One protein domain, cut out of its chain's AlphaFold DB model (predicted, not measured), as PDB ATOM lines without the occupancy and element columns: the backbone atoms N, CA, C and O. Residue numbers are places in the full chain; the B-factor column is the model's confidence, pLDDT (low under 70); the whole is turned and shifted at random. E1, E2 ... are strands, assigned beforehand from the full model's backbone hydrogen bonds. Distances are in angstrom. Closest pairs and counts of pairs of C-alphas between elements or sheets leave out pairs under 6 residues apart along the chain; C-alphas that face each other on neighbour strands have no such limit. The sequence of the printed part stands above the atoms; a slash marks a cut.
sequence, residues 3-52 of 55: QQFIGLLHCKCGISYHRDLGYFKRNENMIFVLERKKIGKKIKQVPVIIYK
ATOM      1  N   GLN A   3     185.303 176.748 149.024       89.06
ATOM      2  CA  GLN A   3     186.434 176.451 148.159       89.06
ATOM      3  C   GLN A   3     187.630 176.032 149.013       89.06
ATOM      4  O   GLN A   3     188.087 176.804 149.854       89.06
ATOM      5  N   GLN A   4     188.092 174.794 148.830       85.31
ATOM      6  CA  GLN A   4     189.281 174.299 149.522       85.31
ATOM      7  C   GLN A   4     190.536 174.562 148.685       85.31
ATOM      8  O   GLN A   4     191.532 175.034 149.219       85.31
ATOM      9  N   PHE A   5     190.452 174.336 147.369       83.62
ATOM     10  CA  PHE A   5     191.508 174.647 146.403       83.62
ATOM     11  C   PHE A   5     190.908 175.184 145.097       83.62
ATOM     12  O   PHE A   5     189.692 175.145 144.884       83.62
ATOM     13  N   ILE A   6     191.753 175.682 144.193       82.19
ATOM     14  CA  ILE A   6     191.330 176.081 142.842       82.19
ATOM     15  C   ILE A   6     190.651 174.883 142.167       82.19
ATOM     16  O   ILE A   6     191.268 173.836 142.015       82.19
ATOM     17  N   GLY A   7     189.374 175.028 141.801       83.25
ATOM     18  CA  GLY A   7     188.590 173.972 141.150       83.25
ATOM     19  C   GLY A   7     188.021 172.876 142.062       83.25
ATOM     20  O   GLY A   7     187.321 172.006 141.550       83.25
ATOM     21  N   LEU A   8     188.250 172.925 143.384       88.81
ATOM     22  CA  LEU A   8     187.674 171.978 144.349       88.81
ATOM     23  C   LEU A   8     186.849 172.699 145.422       88.81
ATOM     24  O   LEU A   8     187.379 173.445 146.255       88.81
ATOM     25  N   LEU A   9     185.549 172.412 145.440       91.19
ATOM     26  CA  LEU A   9     184.637 172.830 146.501       91.19
ATOM     27  C   LEU A   9     184.396 171.666 147.462       91.19
ATOM     28  O   LEU A   9     184.216 170.530 147.032       91.19
ATOM     29  N   HIS A  10     184.345 171.958 148.757       90.38
ATOM     30  CA  HIS A  10     184.113 170.971 149.800       90.38
ATOM     31  C   HIS A  10     183.012 171.423 150.769       90.38
ATOM     32  O   HIS A  10     182.958 172.574 151.215       90.38
ATOM     33  N   CYS A  11     182.103 170.509 151.091       90.81
ATOM     34  CA  CYS A  11     181.077 170.663 152.112       90.81
ATOM     35  C   CYS A  11     181.513 169.970 153.400       90.81
ATOM     36  O   CYS A  11     182.013 168.850 153.355       90.81
ATOM     37  N   LYS A  12     181.180 170.557 154.557       89.19
ATOM     38  CA  LYS A  12     181.308 169.875 155.859       89.19
ATOM     39  C   LYS A  12     180.529 168.547 155.918       89.19
ATOM     40  O   LYS A  12     180.882 167.674 156.690       89.19
ATOM     41  N   CYS A  13     179.520 168.385 155.063       89.00
ATOM     42  CA  CYS A  13     178.737 167.165 154.881       89.00
ATOM     43  C   CYS A  13     179.469 166.026 154.136       89.00
ATOM     44  O   CYS A  13     178.850 165.025 153.796       89.00
ATOM     45  N   GLY A  14     180.763 166.175 153.821       86.56
ATOM     46  CA  GLY A  14     181.569 165.135 153.163       86.56
ATOM     47  C   GLY A  14     181.432 165.073 151.636       86.56
ATOM     48  O   GLY A  14     182.172 164.337 150.982       86.56
ATOM     49  N   ILE A  15     180.538 165.880 151.055       92.12
ATOM     50  CA  ILE A  15     180.390 166.036 149.605       92.12
ATOM     51  C   ILE A  15     181.401 167.054 149.080       92.12
ATOM     52  O   ILE A  15     181.551 168.152 149.620       92.12
ATOM     53  N   SER A  16     182.069 166.693 147.994       92.19
ATOM     54  CA  SER A  16     182.942 167.572 147.229       92.19
ATOM     55  C   SER A  16     182.385 167.789 145.826       92.19
ATOM     56  O   SER A  16     181.589 166.995 145.335       92.19
ATOM     57  N   TYR A  17     182.804 168.875 145.182       90.00
ATOM     58  CA  TYR A  17     182.512 169.158 143.779       90.00
ATOM     59  C   TYR A  17     183.797 169.528 143.042       90.00
ATOM     60  O   TYR A  17     184.577 170.355 143.528       90.00
ATOM     61  N   HIS A  18     183.992 168.933 141.869       87.81
ATOM     62  CA  HIS A  18     185.080 169.235 140.945       87.81
ATOM     63  C   HIS A  18     184.508 169.454 139.546       87.81
ATOM     64  O   HIS A  18     183.596 168.739 139.141       87.81
ATOM     65  N   ARG A  19     185.051 170.415 138.789       83.12
ATOM     66  CA  ARG A  19     184.490 170.808 137.483       83.12
ATOM     67  C   ARG A  19     184.335 169.630 136.516       83.12
ATOM     68  O   ARG A  19     183.313 169.544 135.850       83.12
ATOM     69  N   ASP A  20     185.317 168.734 136.484       84.00
ATOM     70  CA  ASP A  20     185.337 167.619 135.528       84.00
ATOM     71  C   ASP A  20     184.625 166.352 136.040       84.00
ATOM     72  O   ASP A  20     184.292 165.480 135.250       84.00
ATOM     73  N   LEU A  21     184.392 166.233 137.356       87.12
ATOM     74  CA  LEU A  21     183.808 165.029 137.979       87.12
ATOM     75  C   LEU A  21     182.390 165.256 138.524       87.12
ATOM     76  O   LEU A  21     181.706 164.298 138.871       87.12
ATOM     77  N   GLY A  22     181.950 166.508 138.643       90.69
ATOM     78  CA  GLY A  22     180.703 166.861 139.310       90.69
ATOM     79  C   GLY A  22     180.781 166.696 140.830       90.69
ATOM     80  O   GLY A  22     181.835 166.905 141.439       90.69
ATOM     81  N   TYR A  23     179.644 166.370 141.451       92.38
ATOM     82  CA  TYR A  23     179.545 166.108 142.890       92.38
ATOM     83  C   TYR A  23     179.952 164.670 143.213       92.38
ATOM     84  O   TYR A  23     179.481 163.732 142.579       92.38
ATOM     85  N   PHE A  24     180.778 164.483 144.239       91.62
ATOM     86  CA  PHE A  24     181.253 163.165 144.649       91.62
ATOM     87  C   PHE A  24     181.495 163.090 146.162       91.62
ATOM     88  O   PHE A  24     181.744 164.099 146.829       91.62
ATOM     89  N   LYS A  25     181.427 161.875 146.715       91.75
ATOM     90  CA  LYS A  25     181.835 161.592 148.097       91.75
ATOM     91  C   LYS A  25     183.346 161.412 148.150       91.75
ATOM     92  O   LYS A  25     183.922 160.746 147.292       91.75
ATOM     93  N   ARG A  26     183.990 161.989 149.164       88.06
ATOM     94  CA  ARG A  26     185.419 161.751 149.394       88.06
ATOM     95  C   ARG A  26     185.638 160.314 149.860       88.06
ATOM     96  O   ARG A  26     184.874 159.805 150.671       88.06
ATOM     97  N   ASN A  27     186.711 159.712 149.367       88.75
ATOM     98  CA  ASN A  27     187.254 158.457 149.867       88.75
ATOM     99  C   ASN A  27     188.642 158.736 150.477       88.75
ATOM    100  O   ASN A  27     189.339 159.647 150.025       88.75
ATOM    101  N   GLU A  28     189.054 157.966 151.479       87.69
ATOM    102  CA  GLU A  28     190.377 158.029 152.122       87.69
ATOM    103  C   GLU A  28     191.530 157.714 151.154       87.69
ATOM    104  O   GLU A  28     192.681 158.112 151.374       87.69
ATOM    105  N   ASN A  29     191.204 157.060 150.037       90.38
ATOM    106  CA  ASN A  29     192.138 156.774 148.951       90.38
ATOM    107  C   ASN A  29     192.368 157.977 148.023       90.38
ATOM    108  O   ASN A  29     193.303 157.947 147.228       90.38
ATOM    109  N   MET A  30     191.559 159.040 148.106       89.56
ATOM    110  CA  MET A  30     191.702 160.230 147.260       89.56
ATOM    111  C   MET A  30     192.672 161.247 147.874       89.56
ATOM    112  O   MET A  30     192.459 161.757 148.974       89.56
ATOM    113  N   ILE A  31     193.692 161.625 147.111       89.00
ATOM    114  CA  ILE A  31     194.675 162.655 147.443       89.00
ATOM    115  C   ILE A  31     194.487 163.830 146.481       89.00
ATOM    116  O   ILE A  31     194.603 163.686 145.267       89.00
ATOM    117  N   PHE A  32     194.212 165.012 147.030       86.56
ATOM    118  CA  PHE A  32     194.040 166.240 146.257       86.56
ATOM    119  C   PHE A  32     195.355 167.003 146.211       86.56
ATOM    120  O   PHE A  32     195.858 167.423 147.253       86.56
ATOM    121  N   VAL A  33     195.895 167.202 145.012       89.38
ATOM    122  CA  VAL A  33     197.154 167.920 144.805       89.38
ATOM    123  C   VAL A  33     196.988 169.028 143.773       89.38
ATOM    124  O   VAL A  33     196.044 169.041 142.981       89.38
ATOM    125  N   LEU A  34     197.924 169.974 143.786       88.88
ATOM    126  CA  LEU A  34     198.033 171.006 142.767       88.88
ATOM    127  C   LEU A  34     199.282 170.731 141.939       88.88
ATOM    128  O   LEU A  34     200.399 170.778 142.449       88.88
ATOM    129  N   GLU A  35     199.084 170.455 140.659       90.88
ATOM    130  CA  GLU A  35     200.167 170.190 139.722       90.88
ATOM    131  C   GLU A  35     200.452 171.447 138.894       90.88
ATOM    132  O   GLU A  35     199.534 172.157 138.471       90.88
ATOM    133  N   ARG A  36     201.730 171.744 138.645       92.88
ATOM    134  CA  ARG A  36     202.128 172.815 137.726       92.88
ATOM    135  C   ARG A  36     202.289 172.236 136.328       92.88
ATOM    136  O   ARG A  36     203.250 171.524 136.066       92.88
ATOM    137  N   LYS A  37     201.381 172.583 135.418       92.62
ATOM    138  CA  LYS A  37     201.440 172.173 134.010       92.62
ATOM    139  C   LYS A  37     201.811 173.349 133.120       92.62
ATOM    140  O   LYS A  37     201.265 174.446 133.252       92.62
ATOM    141  N   LYS A  38     202.728 173.120 132.181       95.81
ATOM    142  CA  LYS A  38     203.039 174.082 131.120       95.81
ATOM    143  C   LYS A  38     201.985 173.948 130.021       95.81
ATOM    144  O   LYS A  38     201.931 172.935 129.336       95.81
ATOM    145  N   ILE A  39     201.137 174.963 129.871       91.56
ATOM    146  CA  ILE A  39     200.106 175.034 128.830       91.56
ATOM    147  C   ILE A  39     200.510 176.146 127.861       91.56
ATOM    148  O   ILE A  39     200.405 177.338 128.171       91.56
ATOM    149  N   GLY A  40     201.038 175.747 126.703       94.25
ATOM    150  CA  GLY A  40     201.668 176.660 125.748       94.25
ATOM    151  C   GLY A  40     202.883 177.363 126.362       94.25
ATOM    152  O   GLY A  40     203.825 176.720 126.823       94.25
ATOM    153  N   LYS A  41     202.857 178.701 126.393       95.88
ATOM    154  CA  LYS A  41     203.925 179.537 126.980       95.88
ATOM    155  C   LYS A  41     203.733 179.849 128.473       95.88
ATOM    156  O   LYS A  41     204.582 180.515 129.052       95.88
ATOM    157  N   LYS A  42     202.638 179.406 129.104       95.56
ATOM    158  CA  LYS A  42     202.320 179.726 130.510       95.56
ATOM    159  C   LYS A  42     202.429 178.491 131.402       95.56
ATOM    160  O   LYS A  42     202.026 177.401 131.006       95.56
ATOM    161  N   ILE A  43     202.910 178.678 132.630       95.31
ATOM    162  CA  ILE A  43     202.809 177.674 133.696       95.31
ATOM    163  C   ILE A  43     201.498 177.931 134.436       95.31
ATOM    164  O   ILE A  43     201.282 179.026 134.949       95.31
ATOM    165  N   LYS A  44     200.609 176.940 134.458       91.25
ATOM    166  CA  LYS A  44     199.345 176.992 135.194       91.25
ATOM    167  C   LYS A  44     199.357 175.971 136.321       91.25
ATOM    168  O   LYS A  44     199.911 174.886 136.177       91.25
ATOM    169  N   GLN A  45     198.712 176.322 137.423       90.38
ATOM    170  CA  GLN A  45     198.462 175.413 138.532       90.38
ATOM    171  C   GLN A  45     197.076 174.794 138.350       90.38
ATOM    172  O   GLN A  45     196.092 175.524 138.229       90.38
ATOM    173  N   VAL A  46     197.009 173.466 138.277       87.88
ATOM    174  CA  VAL A  46     195.773 172.713 138.036       87.88
ATOM    175  C   VAL A  46     195.495 171.745 139.188       87.88
ATOM    176  O   VAL A  46     196.438 171.147 139.712       87.88
ATOM    177  N   PRO A  47     194.229 171.586 139.611       87.50
ATOM    178  CA  PRO A  47     193.852 170.554 140.567       87.50
ATOM    179  C   PRO A  47     193.951 169.170 139.931       87.50
ATOM    180  O   PRO A  47     193.516 168.962 138.800       87.50
ATOM    181  N   VAL A  48     194.515 168.222 140.674       87.94
ATOM    182  CA  VAL A  48     194.588 166.813 140.288       87.94
ATOM    183  C   VAL A  48     194.175 165.964 141.479       87.94
ATOM    184  O   VAL A  48     194.578 166.222 142.616       87.94
ATOM    185  N   ILE A  49     193.353 164.951 141.214       88.56
ATOM    186  CA  ILE A  49     192.982 163.938 142.198       88.56
ATOM    187  C   ILE A  49     193.791 162.689 141.875       88.56
ATOM    188  O   ILE A  49     193.631 162.095 140.811       88.56
ATOM    189  N   ILE A  50     194.682 162.322 142.787       90.25
ATOM    190  CA  ILE A  50     195.468 161.094 142.722       90.25
ATOM    191  C   ILE A  50     194.799 160.077 143.637       90.25
ATOM    192  O   ILE A  50     194.360 160.416 144.733       90.25
ATOM    193  N   TYR A  51     194.741 158.827 143.205       90.06
ATOM    194  CA  TYR A  51     194.292 157.731 144.050       90.06
ATOM    195  C   TYR A  51     195.515 157.027 144.621       90.06
ATOM    196  O   TYR A  51     196.465 156.746 143.883       90.06
ATOM    197  N   LYS A  52     195.511 156.752 145.929       88.38
ATOM    198  CA  LYS A  52     196.464 155.812 146.518       88.38
ATOM    199  C   LYS A  52     196.351 154.516 145.721       88.38
ATOM    200  O   LYS A  52     195.265 153.956 145.618       88.38
TER     201      LYS A  52
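This is residues 3 to 52 of the 55 residues of an uncharacterized protein of Anaerococcus tetradius (UniProt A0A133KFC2). A small twisted sheet of four short strands is joined to a long, bent two-strand hairpin, E5 and E6, with little contact between them. The sheet is a meander, E1-E2-E3-E4, each strand the antiparallel neighbour of the one before. The printed part has 50 residues, with strands E1 to E6 in chain order and no named helix: all strand. It is only just loose, close to compact (radius of gyration of the C-alphas 12.1 A), and spans 39 by 22 by 16 A.

Find E1, residues 3 to 5, from C-alpha 3 at (186.434, 176.451, 148.159); then E2, 8 to 10, E3, 15 to 18, and E4, 22 to 25. E5, 30 to 39, covers 25.1 A; E6, 42 to 51, covers 27.0 A to C-alpha 51 at (194.292, 157.731, 144.050).

In the sheet, look for N 4 and O 8, 3.0 A, N 9 and O 17, 3.0 A, and N 16 and O 24, 2.9 A, within hydrogen-bond range. E5 bends by 52 degrees at residue 36; in its hairpin with E6, N 35 and O 46 are 2.9 A apart. The closest C-alphas of E2 and E6, Leu 8 and Pro 47, are 7.4 A apart; E4 and E5 are apart.

The farthest C-alphas, Cys 13 and Lys 41, are 39.6 A apart. The printed part has no cut, its links are tight, and no printed residue is under 70 in pLDDT.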